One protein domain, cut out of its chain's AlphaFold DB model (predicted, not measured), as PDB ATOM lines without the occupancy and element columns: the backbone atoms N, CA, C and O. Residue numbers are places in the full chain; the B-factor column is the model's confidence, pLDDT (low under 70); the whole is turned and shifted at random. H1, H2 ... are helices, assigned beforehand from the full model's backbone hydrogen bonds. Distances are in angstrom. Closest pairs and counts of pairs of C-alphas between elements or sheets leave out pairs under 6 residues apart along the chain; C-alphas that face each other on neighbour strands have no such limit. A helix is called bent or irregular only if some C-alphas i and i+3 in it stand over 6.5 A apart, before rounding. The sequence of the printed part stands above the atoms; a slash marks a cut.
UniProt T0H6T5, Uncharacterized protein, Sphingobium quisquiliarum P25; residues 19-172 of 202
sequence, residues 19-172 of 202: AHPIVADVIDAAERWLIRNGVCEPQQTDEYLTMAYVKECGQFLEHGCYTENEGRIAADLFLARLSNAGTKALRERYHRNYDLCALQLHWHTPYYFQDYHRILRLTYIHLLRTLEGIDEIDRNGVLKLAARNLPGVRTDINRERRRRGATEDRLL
ATOM      1  N   ALA A  19     -29.451 -33.646  38.149       96.56
ATOM      2  CA  ALA A  19     -29.998 -33.900  36.820       96.56
ATOM      3  C   ALA A  19     -29.934 -32.647  35.938       96.56
ATOM      4  O   ALA A  19     -29.662 -32.752  34.742       96.56
ATOM      5  N   HIS A  20     -30.128 -31.468  36.537       97.44
ATOM      6  CA  HIS A  20     -30.132 -30.187  35.842       97.44
ATOM      7  C   HIS A  20     -28.952 -29.976  34.876       97.44
ATOM      8  O   HIS A  20     -29.229 -29.768  33.691       97.44
ATOM      9  N   PRO A  21     -27.675 -30.093  35.297       98.19
ATOM     10  CA  PRO A  21     -26.540 -29.856  34.405       98.19
ATOM     11  C   PRO A  21     -26.479 -30.860  33.249       98.19
ATOM     12  O   PRO A  21     -26.019 -30.527  32.165       98.19
ATOM     13  N   ILE A  22     -26.974 -32.087  33.443       98.12
ATOM     14  CA  ILE A  22     -27.002 -33.098  32.380       98.12
ATOM     15  C   ILE A  22     -28.042 -32.720  31.323       98.12
ATOM     16  O   ILE A  22     -27.750 -32.801  30.133       98.12
ATOM     17  N   VAL A  23     -29.238 -32.304  31.753       98.06
ATOM     18  CA  VAL A  23     -30.305 -31.850  30.849       98.06
ATOM     19  C   VAL A  23     -29.861 -30.602  30.084       98.06
ATOM     20  O   VAL A  23     -30.005 -30.572  28.866       98.06
ATOM     21  N   ALA A  24     -29.271 -29.622  30.777       98.00
ATOM     22  CA  ALA A  24     -28.739 -28.408  30.162       98.00
ATOM     23  C   ALA A  24     -27.677 -28.740  29.100       98.00
ATOM     24  O   ALA A  24     -27.835 -28.369  27.944       98.00
ATOM     25  N   ASP A  25     -26.679 -29.564  29.438       98.19
ATOM     26  CA  ASP A  25     -25.629 -29.949  28.489       98.19
ATOM     27  C   ASP A  25     -26.175 -30.680  27.246       98.19
ATOM     28  O   ASP A  25     -25.636 -30.526  26.146       98.19
ATOM     29  N   VAL A  26     -27.223 -31.503  27.404       98.12
ATOM     30  CA  VAL A  26     -27.890 -32.192  26.284       98.12
ATOM     31  C   VAL A  26     -28.604 -31.195  25.372       98.12
ATOM     32  O   VAL A  26     -28.478 -31.307  24.149       98.12
ATOM     33  N   ILE A  27     -29.317 -30.221  25.940       97.69
ATOM     34  CA  ILE A  27     -30.003 -29.169  25.180       97.69
ATOM     35  C   ILE A  27     -28.975 -28.285  24.461       97.69
ATOM     36  O   ILE A  27     -29.035 -28.174  23.240       97.69
ATOM     37  N   ASP A  28     -27.943 -27.799  25.154       97.25
ATOM     38  CA  ASP A  28     -26.869 -26.977  24.573       97.25
ATOM     39  C   ASP A  28     -26.117 -27.702  23.445       97.25
ATOM     40  O   ASP A  28     -25.632 -27.106  22.475       97.25
ATOM     41  N   ALA A  29     -25.934 -29.021  23.568       97.31
ATOM     42  CA  ALA A  29     -25.349 -29.831  22.504       97.31
ATOM     43  C   ALA A  29     -26.269 -29.908  21.277       97.31
ATOM     44  O   ALA A  29     -25.786 -29.783  20.147       97.31
ATOM     45  N   ALA A  30     -27.575 -30.080  21.493       97.12
ATOM     46  CA  ALA A  30     -28.569 -30.094  20.428       97.12
ATOM     47  C   ALA A  30     -28.679 -28.737  19.724       97.12
ATOM     48  O   ALA A  30     -28.652 -28.702  18.497       97.12
ATOM     49  N   GLU A  31     -28.708 -27.625  20.460       96.56
ATOM     50  CA  GLU A  31     -28.714 -26.271  19.890       96.56
ATOM     51  C   GLU A  31     -27.502 -26.030  18.993       96.56
ATOM     52  O   GLU A  31     -27.634 -25.673  17.820       96.56
ATOM     53  N   ARG A  32     -26.298 -26.324  19.498       96.75
ATOM     54  CA  ARG A  32     -25.063 -26.210  18.709       96.75
ATOM     55  C   ARG A  32     -25.070 -27.113  17.484       96.75
ATOM     56  O   ARG A  32     -24.421 -26.801  16.488       96.75
ATOM     57  N   TRP A  33     -25.722 -28.268  17.549       96.94
ATOM     58  CA  TRP A  33     -25.873 -29.138  16.389       96.94
ATOM     59  C   TRP A  33     -26.846 -28.548  15.364       96.94
ATOM     60  O   TRP A  33     -26.492 -28.507  14.188       96.94
ATOM     61  N   LEU A  34     -28.002 -28.029  15.787       96.50
ATOM     62  CA  LEU A  34     -28.981 -27.389  14.899       96.50
ATOM     63  C   LEU A  34     -28.363 -26.213  14.134       96.50
ATOM     64  O   LEU A  34     -28.475 -26.161  12.909       96.50
ATOM     65  N   ILE A  35     -27.636 -25.344  14.841       96.69
ATOM     66  CA  ILE A  35     -26.956 -24.179  14.255       96.69
ATOM     67  C   ILE A  35     -25.882 -24.626  13.257       96.69
ATOM     68  O   ILE A  35     -25.857 -24.172  12.117       96.69
ATOM     69  N   ARG A  36     -24.997 -25.554  13.653       96.25
ATOM     70  CA  ARG A  36     -23.892 -26.008  12.785       96.25
ATOM     71  C   ARG A  36     -24.364 -26.705  11.512       96.25
ATOM     72  O   ARG A  36     -23.653 -26.653  10.514       96.25
ATOM     73  N   ASN A  37     -25.518 -27.365  11.550       95.81
ATOM     74  CA  ASN A  37     -26.089 -28.047  10.389       95.81
ATOM     75  C   ASN A  37     -27.065 -27.161   9.596       95.81
ATOM     76  O   ASN A  37     -27.671 -27.650   8.647       95.81
ATOM     77  N   GLY A  38     -27.235 -25.885   9.967       93.50
ATOM     78  CA  GLY A  38     -28.119 -24.953   9.264       93.50
ATOM     79  C   GLY A  38     -29.604 -25.318   9.343       93.50
ATOM     80  O   GLY A  38     -30.359 -24.983   8.437       93.50
ATOM     81  N   VAL A  39     -30.031 -26.033  10.392       94.31
ATOM     82  CA  VAL A  39     -31.442 -26.426  10.573       94.31
ATOM     83  C   VAL A  39     -32.298 -25.223  10.972       94.31
ATOM     84  O   VAL A  39     -33.438 -25.101  10.529       94.31
ATOM     85  N   CYS A  40     -31.752 -24.335  11.803       92.62
ATOM     86  CA  CYS A  40     -32.372 -23.071  12.175       92.62
ATOM     87  C   CYS A  40     -31.316 -22.029  12.561       92.62
ATOM     88  O   CYS A  40     -30.174 -22.371  12.887       92.62
ATOM     89  N   GLU A  41     -31.715 -20.757  12.526       94.38
ATOM     90  CA  GLU A  41     -30.886 -19.649  13.005       94.38
ATOM     91  C   GLU A  41     -30.715 -19.715  14.533       94.38
ATOM     92  O   GLU A  41     -31.623 -20.188  15.228       94.38
ATOM     93  N   PRO A  42     -29.609 -19.193  15.100       93.56
ATOM     94  CA  PRO A  42     -29.371 -19.214  16.544       93.56
ATOM     95  C   PRO A  42     -30.510 -18.624  17.385       93.56
ATOM     96  O   PRO A  42     -30.759 -19.087  18.490       93.56
ATOM     97  N   GLN A  43     -31.230 -17.621  16.877       93.62
ATOM     98  CA  GLN A  43     -32.347 -16.995  17.597       93.62
ATOM     99  C   GLN A  43     -33.626 -17.851  17.589       93.62
ATOM    100  O   GLN A  43     -34.575 -17.535  18.298       93.62
ATOM    101  N   GLN A  44     -33.675 -18.906  16.773       93.69
ATOM    102  CA  GLN A  44     -34.846 -19.764  16.581       93.69
ATOM    103  C   GLN A  44     -34.702 -21.136  17.255       93.69
ATOM    104  O   GLN A  44     -35.643 -21.930  17.220       93.69
ATOM    105  N   THR A  45     -33.544 -21.452  17.841       93.94
ATOM    106  CA  THR A  45     -33.264 -22.779  18.409       93.94
ATOM    107  C   THR A  45     -34.201 -23.136  19.556       93.94
ATOM    108  O   THR A  45     -34.740 -24.243  19.552       93.94
ATOM    109  N   ASP A  46     -34.449 -22.205  20.483       93.44
ATOM    110  CA  ASP A  46     -35.356 -22.419  21.620       93.44
ATOM    111  C   ASP A  46     -36.776 -22.745  21.138       93.44
ATOM    112  O   ASP A  46     -37.355 -23.761  21.530       93.44
ATOM    113  N   GLU A  47     -37.315 -21.956  20.203       94.31
ATOM    114  CA  GLU A  47     -38.651 -22.194  19.650       94.31
ATOM    115  C   GLU A  47     -38.724 -23.528  18.891       94.31
ATOM    116  O   GLU A  47     -39.688 -24.286  19.048       94.31
ATOM    117  N   TYR A  48     -37.681 -23.866  18.127       95.56
ATOM    118  CA  TYR A  48     -37.589 -25.135  17.406       95.56
ATOM    119  C   TYR A  48     -37.582 -26.339  18.360       95.56
ATOM    120  O   TYR A  48     -38.355 -27.285  18.180       95.56
ATOM    121  N   LEU A  49     -36.733 -26.307  19.392       96.31
ATOM    122  CA  LEU A  49     -36.621 -27.374  20.389       96.31
ATOM    123  C   LEU A  49     -37.891 -27.490  21.232       96.31
ATOM    124  O   LEU A  49     -38.372 -28.603  21.458       96.31
ATOM    125  N   THR A  50     -38.485 -26.362  21.612       96.50
ATOM    126  CA  THR A  50     -39.759 -26.319  22.330       96.50
ATOM    127  C   THR A  50     -40.877 -26.957  21.510       96.50
ATOM    128  O   THR A  50     -41.624 -27.800  22.012       96.50
ATOM    129  N   MET A  51     -40.987 -26.608  20.225       95.19
ATOM    130  CA  MET A  51     -41.976 -27.204  19.325       95.19
ATOM    131  C   MET A  51     -41.745 -28.709  19.158       95.19
ATOM    132  O   MET A  51     -42.701 -29.488  19.147       95.19
ATOM    133  N   ALA A  52     -40.485 -29.138  19.042       94.81
ATOM    134  CA  ALA A  52     -40.131 -30.550  18.969       94.81
ATOM    135  C   ALA A  52     -40.526 -31.301  20.252       94.81
ATOM    136  O   ALA A  52     -41.066 -32.403  20.163       94.81
ATOM    137  N   TYR A  53     -40.335 -30.694  21.426       95.25
ATOM    138  CA  TYR A  53     -40.762 -31.265  22.704       95.25
ATOM    139  C   TYR A  53     -42.291 -31.381  22.804       95.25
ATOM    140  O   TYR A  53     -42.813 -32.441  23.147       95.25
ATOM    141  N   VAL A  54     -43.028 -30.328  22.425       93.75
ATOM    142  CA  VAL A  54     -44.504 -30.337  22.374       93.75
ATOM    143  C   VAL A  54     -45.023 -31.455  21.470       93.75
ATOM    144  O   VAL A  54     -45.961 -32.160  21.845       93.75
ATOM    145  N   LYS A  55     -44.412 -31.640  20.294       91.44
ATOM    146  CA  LYS A  55     -44.764 -32.724  19.367       91.44
ATOM    147  C   LYS A  55     -44.511 -34.097  19.986       91.44
ATOM    148  O   LYS A  55     -45.396 -34.943  19.910       91.44
ATOM    149  N   GLU A  56     -43.365 -34.291  20.637       91.62
ATOM    150  CA  GLU A  56     -43.032 -35.546  21.321       91.62
ATOM    151  C   GLU A  56     -44.070 -35.881  22.404       91.62
ATOM    152  O   GLU A  56     -44.619 -36.978  22.427       91.62
ATOM    153  N   CYS A  57     -44.428 -34.912  23.255       88.62
ATOM    154  CA  CYS A  57     -45.486 -35.090  24.254       88.62
ATOM    155  C   CYS A  57     -46.859 -35.369  23.624       88.62
ATOM    156  O   CYS A  57     -47.648 -36.129  24.182       88.62
ATOM    157  N   GLY A  58     -47.156 -34.752  22.478       86.00
ATOM    158  CA  GLY A  58     -48.409 -34.951  21.756       86.00
ATOM    159  C   GLY A  58     -48.573 -36.364  21.191       86.00
ATOM    160  O   GLY A  58     -49.686 -36.876  21.186       86.00
ATOM    161  N   GLN A  59     -47.498 -37.028  20.764       85.31
ATOM    162  CA  GLN A  59     -47.579 -38.372  20.166       85.31
ATOM    163  C   GLN A  59     -48.145 -39.429  21.127       85.31
ATOM    164  O   GLN A  59     -48.907 -40.296  20.717       85.31
ATOM    165  N   PHE A  60     -47.861 -39.320  22.427       73.19
ATOM    166  CA  PHE A  60     -48.370 -40.256  23.439       73.19
ATOM    167  C   PHE A  60     -49.862 -40.089  23.743       73.19
ATOM    168  O   PHE A  60     -50.466 -40.929  24.403       73.19
ATOM    169  N   LEU A  61     -50.472 -39.011  23.250       70.94
ATOM    170  CA  LEU A  61     -51.831 -38.615  23.594       70.94
ATOM    171  C   LEU A  61     -52.874 -38.931  22.548       70.94
ATOM    172  O   LEU A  61     -54.051 -38.635  22.758       70.94
ATOM    173  N   GLU A  62     -52.490 -39.567  21.450       63.91
ATOM    174  CA  GLU A  62     -53.417 -39.837  20.361       63.91
ATOM    175  C   GLU A  62     -54.636 -40.658  20.827       63.91
ATOM    176  O   GLU A  62     -55.783 -40.335  20.503       63.91
ATOM    177  N   HIS A  63     -54.423 -41.620  21.730       57.78
ATOM    178  CA  HIS A  63     -55.453 -42.579  22.154       57.78
ATOM    179  C   HIS A  63     -55.802 -42.553  23.653       57.78
ATOM    180  O   HIS A  63     -56.673 -43.306  24.081       57.78
ATOM    181  N   GLY A  64     -55.163 -41.691  24.450       58.28
ATOM    182  CA  GLY A  64     -55.270 -41.708  25.914       58.28
ATOM    183  C   GLY A  64     -55.546 -40.349  26.560       58.28
ATOM    184  O   GLY A  64     -55.672 -39.319  25.890       58.28
ATOM    185  N   CYS A  65     -55.650 -40.362  27.890       61.66
ATOM    186  CA  CYS A  65     -55.598 -39.169  28.727       61.66
ATOM    187  C   CYS A  65     -54.161 -38.975  29.222       61.66
ATOM    188  O   CYS A  65     -53.561 -39.933  29.692       61.66
ATOM    189  N   TYR A  66     -53.625 -37.747  29.154       63.69
ATOM    190  CA  TYR A  66     -52.238 -37.509  29.569       63.69
ATOM    191  C   TYR A  66     -52.035 -37.929  31.010       63.69
ATOM    192  O   TYR A  66     -52.697 -37.398  31.907       63.69
ATOM    193  N   THR A  67     -51.104 -38.848  31.224       72.94
ATOM    194  CA  THR A  67     -50.605 -39.235  32.539       72.94
ATOM    195  C   THR A  67     -49.226 -38.623  32.774       72.94
ATOM    196  O   THR A  67     -48.501 -38.279  31.847       72.94
ATOM    197  N   GLU A  68     -48.845 -38.454  34.037       76.06
ATOM    198  CA  GLU A  68     -47.478 -38.020  34.368       76.06
ATOM    199  C   GLU A  68     -46.421 -39.001  33.844       76.06
ATOM    200  O   GLU A  68     -45.368 -38.590  33.367       76.06
ATOM    201  N   ASN A  69     -46.726 -40.302  33.865       80.25
ATOM    202  CA  ASN A  69     -45.835 -41.319  33.320       80.25
ATOM    203  C   ASN A  69     -45.591 -41.117  31.822       80.25
ATOM    204  O   ASN A  69     -44.448 -41.229  31.391       80.25
ATOM    205  N   GLU A  70     -46.623 -40.784  31.044       82.44
ATOM    206  CA  GLU A  70     -46.474 -40.448  29.620       82.44
ATOM    207  C   GLU A  70     -45.637 -39.186  29.424       82.44
ATOM    208  O   GLU A  70     -44.775 -39.153  28.552       82.44
ATOM    209  N   GLY A  71     -45.826 -38.173  30.272       83.62
ATOM    210  CA  GLY A  71     -44.998 -36.971  30.254       83.62
ATOM    211  C   GLY A  71     -43.520 -37.249  30.513       83.62
ATOM    212  O   GLY A  71     -42.658 -36.730  29.802       83.62
ATOM    213  N   ARG A  72     -43.226 -38.127  31.475       89.06
ATOM    214  CA  ARG A  72     -41.867 -38.595  31.754       89.06
ATOM    215  C   ARG A  72     -41.289 -39.406  30.594       89.06
ATOM    216  O   ARG A  72     -40.142 -39.185  30.232       89.06
ATOM    217  N   ILE A  73     -42.063 -40.318  30.004       89.50
ATOM    218  CA  ILE A  73     -41.621 -41.123  28.852       89.50
ATOM    219  C   ILE A  73     -41.308 -40.217  27.656       89.50
ATOM    220  O   ILE A  73     -40.257 -40.363  27.039       89.50
ATOM    221  N   ALA A  74     -42.167 -39.235  27.367       90.62
ATOM    222  CA  ALA A  74     -41.920 -38.261  26.308       90.62
ATOM    223  C   ALA A  74     -40.648 -37.438  26.571       90.62
ATOM    224  O   ALA A  74     -39.870 -37.195  25.651       90.62
ATOM    225  N   ALA A  75     -40.403 -37.041  27.825       93.62
ATOM    226  CA  ALA A  75     -39.177 -36.350  28.216       93.62
ATOM    227  C   ALA A  75     -37.919 -37.206  28.038       93.62
ATOM    228  O   ALA A  75     -36.925 -36.706  27.515       93.62
ATOM    229  N   ASP A  76     -37.967 -38.484  28.419       94.75
ATOM    230  CA  ASP A  76     -36.864 -39.426  28.201       94.75
ATOM    231  C   ASP A  76     -36.575 -39.608  26.707       94.75
ATOM    232  O   ASP A  76     -35.450 -39.407  26.266       94.75
ATOM    233  N   LEU A  77     -37.587 -39.899  25.889       94.12
ATOM    234  CA  LEU A  77     -37.394 -40.100  24.448       94.12
ATOM    235  C   LEU A  77     -36.869 -38.847  23.747       94.12
ATOM    236  O   LEU A  77     -35.956 -38.928  22.920       94.12
ATOM    237  N   PHE A  78     -37.394 -37.681  24.126       96.62
ATOM    238  CA  PHE A  78     -36.907 -36.403  23.635       96.62
ATOM    239  C   PHE A  78     -35.419 -36.211  23.960       96.62
ATOM    240  O   PHE A  78     -34.618 -35.973  23.053       96.62
ATOM    241  N   LEU A  79     -35.029 -36.369  25.228       97.19
ATOM    242  CA  LEU A  79     -33.639 -36.204  25.660       97.19
ATOM    243  C   LEU A  79     -32.714 -37.275  25.083       97.19
ATOM    244  O   LEU A  79     -31.598 -36.956  24.679       97.19
ATOM    245  N   ALA A  80     -33.170 -38.521  24.974       95.44
ATOM    246  CA  ALA A  80     -32.428 -39.599  24.339       95.44
ATOM    247  C   ALA A  80     -32.119 -39.256  22.876       95.44
ATOM    248  O   ALA A  80     -30.971 -39.396  22.446       95.44
ATOM    249  N   ARG A  81     -33.097 -38.718  22.130       95.12
ATOM    250  CA  ARG A  81     -32.884 -38.241  20.757       95.12
ATOM    251  C   ARG A  81     -31.868 -37.102  20.712       95.12
ATOM    252  O   ARG A  81     -30.946 -37.167  19.900       95.12
ATOM    253  N   LEU A  82     -32.008 -36.100  21.582       95.62
ATOM    254  CA  LEU A  82     -31.089 -34.957  21.642       95.62
ATOM    255  C   LEU A  82     -29.667 -35.359  22.051       95.62
ATOM    256  O   LEU A  82     -28.700 -34.806  21.534       95.62
ATOM    257  N   SER A  83     -29.515 -36.359  22.922       93.75
ATOM    258  CA  SER A  83     -28.208 -36.806  23.421       93.75
ATOM    259  C   SER A  83     -27.264 -37.282  22.308       93.75
ATOM    260  O   SER A  83     -26.045 -37.233  22.473       93.75
ATOM    261  N   ASN A  84     -27.807 -37.671  21.146       92.62
ATOM    262  CA  ASN A  84     -27.030 -38.049  19.964       92.62
ATOM    263  C   ASN A  84     -26.280 -36.876  19.318       92.62
ATOM    264  O   ASN A  84     -25.296 -37.107  18.620       92.62
ATOM    265  N   ALA A  85     -26.706 -35.634  19.557       92.50
ATOM    266  CA  ALA A  85     -25.977 -34.434  19.140       92.50
ATOM    267  C   ALA A  85     -24.729 -34.165  20.006       92.50
ATOM    268  O   ALA A  85     -23.860 -33.372  19.633       92.50
ATOM    269  N   GLY A  86     -24.652 -34.808  21.174       91.56
ATOM    270  CA  GLY A  86     -23.593 -34.659  22.159       91.56
ATOM    271  C   GLY A  86     -22.353 -35.515  21.911       91.56
ATOM    272  O   GLY A  86     -22.275 -36.336  20.999       91.56
ATOM    273  N   THR A  87     -21.360 -35.352  22.785       95.12
ATOM    274  CA  THR A  87     -20.196 -36.246  22.823       95.12
ATOM    275  C   THR A  87     -20.586 -37.624  23.364       95.12
ATOM    276  O   THR A  87     -21.562 -37.769  24.103       95.12
ATOM    277  N   LYS A  88     -19.770 -38.650  23.081       95.88
ATOM    278  CA  LYS A  88     -19.960 -39.998  23.650       95.88
ATOM    279  C   LYS A  88     -20.062 -39.968  25.185       95.88
ATOM    280  O   LYS A  88     -20.941 -40.615  25.745       95.88
ATOM    281  N   ALA A  89     -19.222 -39.168  25.843       96.31
ATOM    282  CA  ALA A  89     -19.224 -39.014  27.297       96.31
ATOM    283  C   ALA A  89     -20.522 -38.374  27.824       96.31
ATOM    284  O   ALA A  89     -21.058 -38.823  28.840       96.31
ATOM    285  N   LEU A  90     -21.055 -37.358  27.129       95.56
ATOM    286  CA  LEU A  90     -22.339 -36.747  27.480       95.56
ATOM    287  C   LEU A  90     -23.476 -37.766  27.366       95.56
ATOM    288  O   LEU A  90     -24.257 -37.912  28.305       95.56
ATOM    289  N   ARG A  91     -23.515 -38.523  26.265       95.62
ATOM    290  CA  ARG A  91     -24.514 -39.572  26.037       95.62
ATOM    291  C   ARG A  91     -24.471 -40.656  27.120       95.62
ATOM    292  O   ARG A  91     -25.503 -41.023  27.669       95.62
ATOM    293  N   GLU A  92     -23.288 -41.129  27.501       96.12
ATOM    294  CA  GLU A  92     -23.128 -42.108  28.591       96.12
ATOM    295  C   GLU A  92     -23.529 -41.547  29.963       96.12
ATOM    296  O   GLU A  92     -24.078 -42.261  30.805       96.12
ATOM    297  N   ARG A  93     -23.254 -40.267  30.229       95.81
ATOM    298  CA  ARG A  93     -23.689 -39.604  31.466       95.81
ATOM    299  C   ARG A  93     -25.208 -39.433  31.506       95.81
ATOM    300  O   ARG A  93     -25.789 -39.672  32.563       95.81
ATOM    301  N   TYR A  94     -25.829 -39.092  30.375       96.25
ATOM    302  CA  TYR A  94     -27.281 -39.079  30.215       96.25
ATOM    303  C   TYR A  94     -27.879 -40.458  30.509       96.25
ATOM    304  O   TYR A  94     -28.680 -40.576  31.427       96.25
ATOM    305  N   HIS A  95     -27.425 -41.513  29.823       95.31
ATOM    306  CA  HIS A  95     -27.982 -42.860  29.994       95.31
ATOM    307  C   HIS A  95     -27.844 -43.410  31.417       95.31
ATOM    308  O   HIS A  95     -28.676 -44.197  31.843       95.31
ATOM    309  N   ARG A  96     -26.833 -42.994  32.188       96.38
ATOM    310  CA  ARG A  96     -26.715 -43.375  33.608       96.38
ATOM    311  C   ARG A  96     -27.721 -42.672  34.526       96.38
ATOM    312  O   ARG A  96     -27.917 -43.125  35.647       96.38
ATOM    313  N   ASN A  97     -28.319 -41.568  34.081       96.44
ATOM    314  CA  ASN A  97     -29.209 -40.716  34.875       96.44
ATOM    315  C   ASN A  97     -30.553 -40.453  34.171       96.44
ATOM    316  O   ASN A  97     -31.245 -39.505  34.540       96.44
ATOM    317  N   TYR A  98     -30.918 -41.253  33.163       94.56
ATOM    318  CA  TYR A  98     -32.019 -40.946  32.242       94.56
ATOM    319  C   TYR A  98     -33.349 -40.718  32.976       94.56
ATOM    320  O   TYR A  98     -34.006 -39.710  32.733       94.56
ATOM    321  N   ASP A  99     -33.678 -41.556  33.966       93.56
ATOM    322  CA  ASP A  99     -34.895 -41.414  34.775       93.56
ATOM    323  C   ASP A  99     -34.970 -40.060  35.500       93.56
ATOM    324  O   ASP A  99     -36.019 -39.411  35.524       93.56
ATOM    325  N   LEU A 100     -33.852 -39.617  36.091       95.19
ATOM    326  CA  LEU A 100     -33.777 -38.347  36.818       95.19
ATOM    327  C   LEU A 100     -33.848 -37.158  35.857       95.19
ATOM    328  O   LEU A 100     -34.523 -36.176  36.152       95.19
ATOM    329  N   CYS A 101     -33.181 -37.256  34.706       96.62
ATOM    330  CA  CYS A 101     -33.207 -36.240  33.656       96.62
ATOM    331  C   CYS A 101     -34.609 -36.081  33.053       96.62
ATOM    332  O   CYS A 101     -35.074 -34.959  32.862       96.62
ATOM    333  N   ALA A 102     -35.304 -37.191  32.802       95.06
ATOM    334  CA  ALA A 102     -36.662 -37.198  32.276       95.06
ATOM    335  C   ALA A 102     -37.657 -36.574  33.263       95.06
ATOM    336  O   ALA A 102     -38.474 -35.741  32.874       95.06
ATOM    337  N   LEU A 103     -37.561 -36.924  34.553       93.50
ATOM    338  CA  LEU A 103     -38.363 -36.298  35.610       93.50
ATOM    339  C   LEU A 103     -38.091 -34.795  35.721       93.50
ATOM    340  O   LEU A 103     -39.036 -34.010  35.794       93.50
ATOM    341  N   GLN A 104     -36.815 -34.407  35.700       95.19
ATOM    342  CA  GLN A 104     -36.382 -33.016  35.766       95.19
ATOM    343  C   GLN A 104     -36.963 -32.199  34.604       95.19
ATOM    344  O   GLN A 104     -37.563 -31.151  34.832       95.19
ATOM    345  N   LEU A 105     -36.830 -32.683  33.365       95.75
ATOM    346  CA  LEU A 105     -37.373 -31.993  32.196       95.75
ATOM    347  C   LEU A 105     -38.907 -31.945  32.218       95.75
ATOM    348  O   LEU A 105     -39.483 -30.909  31.894       95.75
ATOM    349  N   HIS A 106     -39.572 -33.033  32.615       92.75
ATOM    350  CA  HIS A 106     -41.034 -33.097  32.670       92.75
ATOM    351  C   HIS A 106     -41.631 -32.084  33.660       92.75
ATOM    352  O   HIS A 106     -42.560 -31.358  33.318       92.75
ATOM    353  N   TRP A 107     -41.098 -32.016  34.882       90.56
ATOM    354  CA  TRP A 107     -41.647 -31.148  35.928       90.56
ATOM    355  C   TRP A 107     -41.184 -29.695  35.823       90.56
ATOM    356  O   TRP A 107     -41.909 -28.788  36.234       90.56
ATOM    357  N   HIS A 108     -40.012 -29.458  35.232       93.50
ATOM    358  CA  HIS A 108     -39.434 -28.124  35.073       93.50
ATOM    359  C   HIS A 108     -39.343 -27.701  33.605       93.50
ATOM    360  O   HIS A 108     -38.467 -26.923  33.245       93.50
ATOM    361  N   THR A 109     -40.259 -28.164  32.747       93.50
ATOM    362  CA  THR A 109     -40.285 -27.812  31.315       93.50
ATOM    363  C   THR A 109     -40.142 -26.303  31.058       93.50
ATOM    364  O   THR A 109     -39.284 -25.943  30.255       93.50
ATOM    365  N   PRO A 110     -40.869 -25.397  31.752       92.06
ATOM    366  CA  PRO A 110     -40.753 -23.956  31.498       92.06
ATOM    367  C   PRO A 110     -39.389 -23.353  31.862       92.06
ATOM    368  O   PRO A 110     -39.081 -22.249  31.432       92.06
ATOM    369  N   TYR A 111     -38.582 -24.048  32.671       94.69
ATOM    370  CA  TYR A 111     -37.215 -23.625  32.972       94.69
ATOM    371  C   TYR A 111     -36.294 -23.827  31.759       94.69
ATOM    372  O   TYR A 111     -35.448 -22.983  31.483       94.69
ATOM    373  N   TYR A 112     -36.470 -24.937  31.039       95.81
ATOM    374  CA  TYR A 112     -35.664 -25.287  29.865       95.81
ATOM    375  C   TYR A 112     -36.192 -24.677  28.567       95.81
ATOM    376  O   TYR A 112     -35.425 -24.493  27.634       95.81
ATOM    377  N   PHE A 113     -37.488 -24.372  28.523       95.31
ATOM    378  CA  PHE A 113     -38.185 -23.815  27.370       95.31
ATOM    379  C   PHE A 113     -39.014 -22.618  27.835       95.31
ATOM    380  O   PHE A 113     -40.178 -22.766  28.229       95.31
ATOM    381  N   GLN A 114     -38.411 -21.430  27.837       90.56
ATOM    382  CA  GLN A 114     -39.017 -20.236  28.446       90.56
ATOM    383  C   GLN A 114     -40.356 -19.871  27.789       90.56
ATOM    384  O   GLN A 114     -41.318 -19.500  28.465       90.56
ATOM    385  N   ASP A 115     -40.449 -20.074  26.476       90.62
ATOM    386  CA  ASP A 115     -41.641 -19.799  25.682       90.62
ATOM    387  C   ASP A 115     -42.618 -20.985  25.579       90.62
ATOM    388  O   ASP A 115     -43.587 -20.919  24.817       90.62
ATOM    389  N   TYR A 116     -42.444 -22.054  26.370       93.62
ATOM    390  CA  TYR A 116     -43.243 -23.287  26.279       93.62
ATOM    391  C   TYR A 116     -44.755 -23.044  26.220       93.62
ATOM    392  O   TYR A 116     -45.436 -23.521  25.310       93.62
ATOM    393  N   HIS A 117     -45.302 -22.262  27.154       92.81
ATOM    394  CA  HIS A 117     -46.741 -21.983  27.178       92.81
ATOM    395  C   HIS A 117     -47.200 -21.089  26.022       92.81
ATOM    396  O   HIS A 117     -48.323 -21.260  25.537       92.81
ATOM    397  N   ARG A 118     -46.361 -20.144  25.571       94.31
ATOM    398  CA  ARG A 118     -46.650 -19.284  24.414       94.31
ATOM    399  C   ARG A 118     -46.720 -20.130  23.148       94.31
ATOM    400  O   ARG A 118     -47.703 -20.044  22.416       94.31
ATOM    401  N   ILE A 119     -45.723 -20.981  22.934       94.81
ATOM    402  CA  ILE A 119     -45.633 -21.871  21.778       94.81
ATOM    403  C   ILE A 119     -46.784 -22.876  21.802       94.81
ATOM    404  O   ILE A 119     -47.523 -22.961  20.829       94.81
ATOM    405  N   LEU A 120     -47.043 -23.542  22.932       94.75
ATOM    406  CA  LEU A 120     -48.180 -24.459  23.070       94.75
ATOM    407  C   LEU A 120     -49.522 -23.766  22.772       94.75
ATOM    408  O   LEU A 120     -50.394 -24.359  22.135       94.75
ATOM    409  N   ARG A 121     -49.675 -22.497  23.187       94.56
ATOM    410  CA  ARG A 121     -50.851 -21.671  22.881       94.56
ATOM    411  C   ARG A 121     -51.008 -21.428  21.383       94.56
ATOM    412  O   ARG A 121     -52.080 -21.665  20.832       94.56
ATOM    413  N   LEU A 122     -49.952 -20.964  20.723       95.06
ATOM    414  CA  LEU A 122     -49.970 -20.705  19.283       95.06
ATOM    415  C   LEU A 122     -50.233 -21.990  18.489       95.06
ATOM    416  O   LEU A 122     -51.060 -21.983  17.576       95.06
ATOM    417  N   THR A 123     -49.614 -23.100  18.892       94.44
ATOM    418  CA  THR A 123     -49.790 -24.404  18.250       94.44
ATOM    419  C   THR A 123     -51.225 -24.902  18.353       94.44
ATOM    420  O   THR A 123     -51.783 -25.309  17.338       94.44
ATOM    421  N   TYR A 124     -51.873 -24.844  19.528       93.88
ATOM    422  CA  TYR A 124     -53.261 -25.317  19.625       93.88
ATOM    423  C   TYR A 124     -54.221 -24.437  18.815       93.88
ATOM    424  O   TYR A 124     -55.139 -24.963  18.189       93.88
ATOM    425  N   ILE A 125     -54.021 -23.111  18.802       94.44
ATOM    426  CA  ILE A 125     -54.863 -22.189  18.024       94.44
ATOM    427  C   ILE A 125     -54.728 -22.497  16.536       94.44
ATOM    428  O   ILE A 125     -55.729 -22.526  15.821       94.44
ATOM    429  N   HIS A 126     -53.499 -22.725  16.074       95.06
ATOM    430  CA  HIS A 126     -53.238 -23.126  14.701       95.06
ATOM    431  C   HIS A 126     -53.943 -24.449  14.377       95.06
ATOM    432  O   HIS A 126     -54.734 -24.486  13.442       95.06
ATOM    433  N   LEU A 127     -53.765 -25.480  15.208       94.06
ATOM    434  CA  LEU A 127     -54.394 -26.790  15.015       94.06
ATOM    435  C   LEU A 127     -55.926 -26.719  14.975       94.06
ATOM    436  O   LEU A 127     -56.537 -27.315  14.095       94.06
ATOM    437  N   LEU A 128     -56.567 -25.959  15.867       92.38
ATOM    438  CA  LEU A 128     -58.026 -25.785  15.825       92.38
ATOM    439  C   LEU A 128     -58.510 -25.110  14.538       92.38
ATOM    440  O   LEU A 128     -59.641 -25.339  14.128       92.38
ATOM    441  N   ARG A 129     -57.681 -24.279  13.897       91.75
ATOM    442  CA  ARG A 129     -58.019 -23.637  12.619       91.75
ATOM    443  C   ARG A 129     -57.776 -24.540  11.415       91.75
ATOM    444  O   ARG A 129     -58.448 -24.355  10.410       91.75
ATOM    445  N   THR A 130     -56.804 -25.447  11.495       93.94
ATOM    446  CA  THR A 130     -56.364 -26.255  10.349       93.94
ATOM    447  C   THR A 130     -56.982 -27.640  10.295       93.94
ATOM    448  O   THR A 130     -57.138 -28.171   9.207       93.94
ATOM    449  N   LEU A 131     -57.288 -28.250  11.442       92.31
ATOM    450  CA  LEU A 131     -57.961 -29.549  11.469       92.31
ATOM    451  C   LEU A 131     -59.398 -29.358  10.998       92.31
ATOM    452  O   LEU A 131     -60.047 -28.395  11.418       92.31
ATOM    453  N   GLU A 132     -59.909 -30.272  10.180       86.81
ATOM    454  CA  GLU A 132     -61.233 -30.153   9.553       86.81
ATOM    455  C   GLU A 132     -62.271 -30.979  10.324       86.81
ATOM    456  O   GLU A 132     -63.349 -30.487  10.676       86.81
ATOM    457  N   GLY A 133     -61.911 -32.210  10.691       86.19
ATOM    458  CA  GLY A 133     -62.805 -33.159  11.352       86.19
ATOM    459  C   GLY A 133     -62.866 -33.031  12.877       86.19
ATOM    460  O   GLY A 133     -61.891 -32.675  13.538       86.19
ATOM    461  N   ILE A 134     -64.013 -33.402  13.461       87.06
ATOM    462  CA  ILE A 134     -64.137 -33.608  14.917       87.06
ATOM    463  C   ILE A 134     -63.205 -34.741  15.368       87.06
ATOM    464  O   ILE A 134     -62.498 -34.591  16.360       87.06
ATOM    465  N   ASP A 135     -63.134 -35.833  14.604       85.31
ATOM    466  CA  ASP A 135     -62.268 -36.976  14.916       85.31
ATOM    467  C   ASP A 135     -60.786 -36.588  14.989       85.31
ATOM    468  O   ASP A 135     -60.048 -37.077  15.844       85.31
ATOM    469  N   GLU A 136     -60.353 -35.676  14.117       87.81
ATOM    470  CA  GLU A 136     -58.990 -35.153  14.115       87.81
ATOM    471  C   GLU A 136     -58.714 -34.324  15.369       87.81
ATOM    472  O   GLU A 136     -57.679 -34.511  16.006       87.81
ATOM    473  N   ILE A 137     -59.649 -33.456  15.769       87.44
ATOM    474  CA  ILE A 137     -59.563 -32.703  17.029       87.44
ATOM    475  C   ILE A 137     -59.465 -33.660  18.222       87.44
ATOM    476  O   ILE A 137     -58.665 -33.445  19.135       87.44
ATOM    477  N   ASP A 138     -60.261 -34.726  18.214       83.00
ATOM    478  CA  ASP A 138     -60.404 -35.651  19.338       83.00
ATOM    479  C   ASP A 138     -59.212 -36.584  19.497       83.00
ATOM    480  O   ASP A 138     -58.868 -36.968  20.619       83.00
ATOM    481  N   ARG A 139     -58.551 -36.925  18.393       84.31
ATOM    482  CA  ARG A 139     -57.324 -37.726  18.393       84.31
ATOM    483  C   ARG A 139     -56.070 -36.865  18.481       84.31
ATOM    484  O   ARG A 139     -55.009 -37.393  18.781       84.31
ATOM    485  N   ASN A 140     -56.151 -35.544  18.311       88.62
ATOM    486  CA  ASN A 140     -54.957 -34.708  18.358       88.62
ATOM    487  C   ASN A 140     -54.379 -34.601  19.778       88.62
ATOM    488  O   ASN A 140     -54.907 -33.921  20.666       88.62
ATOM    489  N   GLY A 141     -53.232 -35.238  19.984       86.56
ATOM    490  CA  GLY A 141     -52.577 -35.255  21.279       86.56
ATOM    491  C   GLY A 141     -52.021 -33.904  21.740       86.56
ATOM    492  O   GLY A 141     -52.007 -33.630  22.938       86.56
ATOM    493  N   VAL A 142     -51.647 -33.005  20.824       90.94
ATOM    494  CA  VAL A 142     -51.199 -31.646  21.183       90.94
ATOM    495  C   VAL A 142     -52.366 -30.809  21.710       90.94
ATOM    496  O   VAL A 142     -52.197 -30.079  22.687       90.94
ATOM    497  N   LEU A 143     -53.570 -30.953  21.145       90.62
ATOM    498  CA  LEU A 143     -54.772 -30.315  21.691       90.62
ATOM    499  C   LEU A 143     -55.091 -30.828  23.100       90.62
ATOM    500  O   LEU A 143     -55.418 -30.032  23.980       90.62
ATOM    501  N   LYS A 144     -54.931 -32.132  23.354       86.69
ATOM    502  CA  LYS A 144     -55.088 -32.711  24.701       86.69
ATOM    503  C   LYS A 144     -54.022 -32.205  25.676       86.69
ATOM    504  O   LYS A 144     -54.345 -31.885  26.821       86.69
ATOM    505  N   LEU A 145     -52.774 -32.084  25.225       88.44
ATOM    506  CA  LEU A 145     -51.678 -31.513  26.011       88.44
ATOM    507  C   LEU A 145     -51.969 -30.052  26.380       88.44
ATOM    508  O   LEU A 145     -51.835 -29.668  27.544       88.44
ATOM    509  N   ALA A 146     -52.416 -29.252  25.410       90.50
ATOM    510  CA  ALA A 146     -52.809 -27.863  25.615       90.50
ATOM    511  C   ALA A 146     -54.006 -27.753  26.571       90.50
ATOM    512  O   ALA A 146     -53.968 -26.958  27.505       90.50
ATOM    513  N   ALA A 147     -55.022 -28.605  26.412       88.31
ATOM    514  CA  ALA A 147     -56.190 -28.670  27.290       88.31
ATOM    515  C   ALA A 147     -55.842 -28.965  28.758       88.31
ATOM    516  O   ALA A 147     -56.576 -28.543  29.653       88.31
ATOM    517  N   ARG A 148     -54.746 -29.691  29.009       83.56
ATOM    518  CA  ARG A 148     -54.265 -29.989  30.364       83.56
ATOM    519  C   ARG A 148     -53.421 -28.862  30.961       83.56
ATOM    520  O   ARG A 148     -53.516 -28.620  32.163       83.56
ATOM    521  N   ASN A 149     -52.573 -28.223  30.158       84.88
ATOM    522  CA  ASN A 149     -51.559 -27.289  30.658       84.88
ATOM    523  C   ASN A 149     -51.980 -25.816  30.577       84.88
ATOM    524  O   ASN A 149     -51.423 -24.987  31.290       84.88
ATOM    525  N   LEU A 150     -52.957 -25.473  29.733       88.25
ATOM    526  CA  LEU A 150     -53.370 -24.092  29.500       88.25
ATOM    527  C   LEU A 150     -54.814 -23.838  29.967       88.25
ATOM    528  O   LEU A 150     -55.718 -24.624  29.666       88.25
ATOM    529  N   PRO A 151     -55.074 -22.701  30.641       87.69
ATOM    530  CA  PRO A 151     -56.426 -22.320  31.035       87.69
ATOM    531  C   PRO A 151     -57.294 -22.009  29.807       87.69
ATOM    532  O   PRO A 151     -56.834 -21.378  28.857       87.69
ATOM    533  N   GLY A 152     -58.566 -22.414  29.847       85.75
ATOM    534  CA  GLY A 152     -59.575 -22.074  28.831       85.75
ATOM    535  C   GLY A 152     -59.553 -22.926  27.555       85.75
ATOM    536  O   GLY A 152     -60.568 -23.004  26.871       85.75
ATOM    537  N   VAL A 153     -58.467 -23.656  27.274       90.06
ATOM    538  CA  VAL A 153     -58.334 -24.454  26.038       90.06
ATOM    539  C   VAL A 153     -59.402 -25.543  25.920       90.06
ATOM    540  O   VAL A 153     -59.905 -25.809  24.833       90.06
ATOM    541  N   ARG A 154     -59.827 -26.140  27.038       85.12
ATOM    542  CA  ARG A 154     -60.942 -27.108  27.055       85.12
ATOM    543  C   ARG A 154     -62.241 -26.488  26.544       85.12
ATOM    544  O   ARG A 154     -62.964 -27.109  25.770       85.12
ATOM    545  N   THR A 155     -62.528 -25.263  26.974       88.19
ATOM    546  CA  THR A 155     -63.701 -24.507  26.536       88.19
ATOM    547  C   THR A 155     -63.605 -24.181  25.050       88.19
ATOM    548  O   THR A 155     -64.596 -24.355  24.341       88.19
ATOM    549  N   ASP A 156     -62.422 -23.789  24.571       90.19
ATOM    550  CA  ASP A 156     -62.169 -23.519  23.152       90.19
ATOM    551  C   ASP A 156     -62.400 -24.771  22.291       90.19
ATOM    552  O   ASP A 156     -63.153 -24.715  21.320       90.19
ATOM    553  N   ILE A 157     -61.841 -25.921  22.690       89.88
ATOM    554  CA  ILE A 157     -62.026 -27.208  21.998       89.88
ATOM    555  C   ILE A 157     -63.507 -27.603  21.970       89.88
ATOM    556  O   ILE A 157     -64.042 -27.925  20.911       89.88
ATOM    557  N   ASN A 158     -64.206 -27.539  23.107       86.38
ATOM    558  CA  ASN A 158     -65.631 -27.879  23.175       86.38
ATOM    559  C   ASN A 158     -66.487 -26.943  22.307       86.38
ATOM    560  O   ASN A 158     -67.458 -27.379  21.686       86.38
ATOM    561  N   ARG A 159     -66.139 -25.653  22.247       87.62
ATOM    562  CA  ARG A 159     -66.809 -24.685  21.373       87.62
ATOM    563  C   ARG A 159     -66.614 -25.043  19.905       87.62
ATOM    564  O   ARG A 159     -67.574 -24.978  19.141       87.62
ATOM    565  N   GLU A 160     -65.401 -25.427  19.532       89.44
ATOM    566  CA  GLU A 160     -65.066 -25.793  18.161       89.44
ATOM    567  C   GLU A 160     -65.745 -27.105  17.738       89.44
ATOM    568  O   GLU A 160     -66.338 -27.168  16.665       89.44
ATOM    569  N   ARG A 161     -65.816 -28.101  18.629       86.50
ATOM    570  CA  ARG A 161     -66.620 -29.320  18.425       86.50
ATOM    571  C   ARG A 161     -68.090 -29.006  18.146       86.50
ATOM    572  O   ARG A 161     -68.656 -29.498  17.174       86.50
ATOM    573  N   ARG A 162     -68.710 -28.147  18.966       86.06
ATOM    574  CA  ARG A 162     -70.118 -27.741  18.786       86.06
ATOM    575  C   ARG A 162     -70.346 -27.023  17.459       86.06
ATOM    576  O   ARG A 162     -71.331 -27.303  16.788       86.06
ATOM    577  N   ARG A 163     -69.430 -26.132  17.057       87.00
ATOM    578  CA  ARG A 163     -69.494 -25.452  15.748       87.00
ATOM    579  C   ARG A 163     -69.506 -26.432  14.579       87.00
ATOM    580  O   ARG A 163     -70.107 -26.130  13.556       87.00
ATOM    581  N   ARG A 164     -68.878 -27.594  14.748       88.25
ATOM    582  CA  ARG A 164     -68.765 -28.648  13.733       88.25
ATOM    583  C   ARG A 164     -69.849 -29.721  13.834       88.25
ATOM    584  O   ARG A 164     -69.766 -30.734  13.153       88.25
ATOM    585  N   GLY A 165     -70.872 -29.507  14.664       83.56
ATOM    586  CA  GLY A 165     -72.028 -30.400  14.757       83.56
ATOM    587  C   GLY A 165     -71.908 -31.522  15.790       83.56
ATOM    588  O   GLY A 165     -72.746 -32.423  15.787       83.56
ATOM    589  N   ALA A 166     -70.926 -31.476  16.704       80.44
ATOM    590  CA  ALA A 166     -70.902 -32.396  17.841       80.44
ATOM    591  C   ALA A 166     -72.139 -32.158  18.727       80.44
ATOM    592  O   ALA A 166     -72.297 -31.088  19.318       80.44
ATOM    593  N   THR A 167     -73.020 -33.156  18.792       61.88
ATOM    594  CA  THR A 167     -74.342 -33.090  19.441       61.88
ATOM    595  C   THR A 167     -74.399 -33.816  20.787       61.88
ATOM    596  O   THR A 167     -75.368 -33.651  21.521       61.88
ATOM    597  N   GLU A 168     -73.363 -34.577  21.153       54.56
ATOM    598  CA  GLU A 168     -73.358 -35.375  22.381       54.56
ATOM    599  C   GLU A 168     -72.618 -34.706  23.550       54.56
ATOM    600  O   GLU A 168     -71.425 -34.404  23.469       54.56
ATOM    601  N   ASP A 169     -73.294 -34.617  24.702       51.59
ATOM    602  CA  ASP A 169     -72.696 -34.269  26.003       51.59
ATOM    603  C   ASP A 169     -71.586 -35.252  26.437       51.59
ATOM    604  O   ASP A 169     -70.729 -34.903  27.247       51.59
ATOM    605  N   ARG A 170     -71.553 -36.472  25.874       46.72
ATOM    606  CA  ARG A 170     -70.514 -37.488  26.131       46.72
ATOM    607  C   ARG A 170     -69.152 -37.165  25.510       46.72
ATOM    608  O   ARG A 170     -68.149 -37.699  25.976       46.72
ATOM    609  N   LEU A 171     -69.108 -36.292  24.503       48.16
ATOM    610  CA  LEU A 171     -67.871 -35.824  23.867       48.16
ATOM    611  C   LEU A 171     -67.307 -34.572  24.548       48.16
ATOM    612  O   LEU A 171     -66.259 -34.068  24.147       48.16
ATOM    613  N   LEU A 172     -67.971 -34.036  25.574       48.41
ATOM    614  CA  LEU A 172     -67.436 -32.929  26.357       48.41
ATOM    615  C   LEU A 172     -66.365 -33.473  27.298       48.41
ATOM    616  O   LEU A 172     -66.604 -34.396  28.072       48.41
TER     617      LEU A 172
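AT A GLANCE: This is residues 19 to 172 of the 202 residues of an uncharacterized protein of Sphingobium quisquiliarum P25 (UniProt T0H6T5). Two lobes of crossed helices sit end to end, with H2 between them: H1, H3, H4 and H5 make one lobe, and H7, H8, H9 and H10 the other. H2, the longest helix, touches H1 and H3 on the first side and H7 and H9 on the second. The printed part has 154 residues with ten named helices, H1 to H10 in order along the chain, and no named strand; the class is all helix. The whole is compact, with a radius of gyration of the C-alphas of 17.0 A, yet elongated in outline, spanning 56 by 32 by 21 A.

IN THESE COORDINATES: H1, residues 20 to 36, begins at C-alpha 20 (-30.132, -30.187, 35.842) and is 24.2 A long. H2, residues 42 to 59, is 26.7 A long and irregular: C-alphas 43 and 46 are 7.4 A apart. H3, residues 68 to 83, measures 22.2 A. H4 is residues 88 to 96, H5 residues 98 to 107 and H6 residues 109 to 112. H7, residues 116 to 130, measures 20.9 A. H8 is residues 134 to 139, H9 residues 141 to 149, and H10, residues 153 to 163, ends at C-alpha 163 (-69.494, -25.452, 15.748).

HOW THE PARTS SIT: H1, with residues 31 to 35 alone, touches H2 at a steep tilt of 65 degrees, opposite ways; the closest C-alphas, of Glu 31 and Thr 45, are 5.9 A apart. H1 touches H5 about perpendicular, at 86 degrees, closest at Val 23 and Cys 101, C-alphas 6.0 A apart. H2 and H3 form a helical hairpin, closest at the C-alphas of Cys 57 and Ala 74, 5.2 A. H3 and H4 form another, at a shallow tilt of 16 degrees, with the C-alphas of Ser 83 and Arg 91 closest at 5.3 A. H3 and H5 touch, closest at the C-alphas of Asp 76 and Ala 102, 4.6 A. H6 and H7 only just touch, only at the corner, with 3 pairs of C-alphas within 8 A, closest at Pro 110 and Tyr 116, 5.8 A. H2 touches H9 about perpendicular, at 79 degrees, closest at the C-alphas of Gly 58 and Gly 141, 4.2 A. H7 and H9 touch, closest at the C-alphas of Tyr 124 and Leu 143, 5.6 A. H9 and H10 touch, closest at the C-alphas of Ala 147 and Val 153, 4.9 A. H8 and H10 only just touch, with 3 pairs of C-alphas within 8 A, closest at Ile 134 and Arg 161, 6.1 A. H1 is apart from H10. Every O i to N i+4 pair is within hydrogen-bond range in H1, H3, H4, H5, H7, H8, H9 and H10; H2 has 12 of 14, and H6 is too short for such a pair.

THE WHOLE: The C-alphas farthest apart, of Ala 89 and Thr 167, are 56.0 A apart. The printed part has no cut and no long link. The mean pLDDT of the printed part is 89.3; residues 62 to 66 and 167 to 172 are under 70.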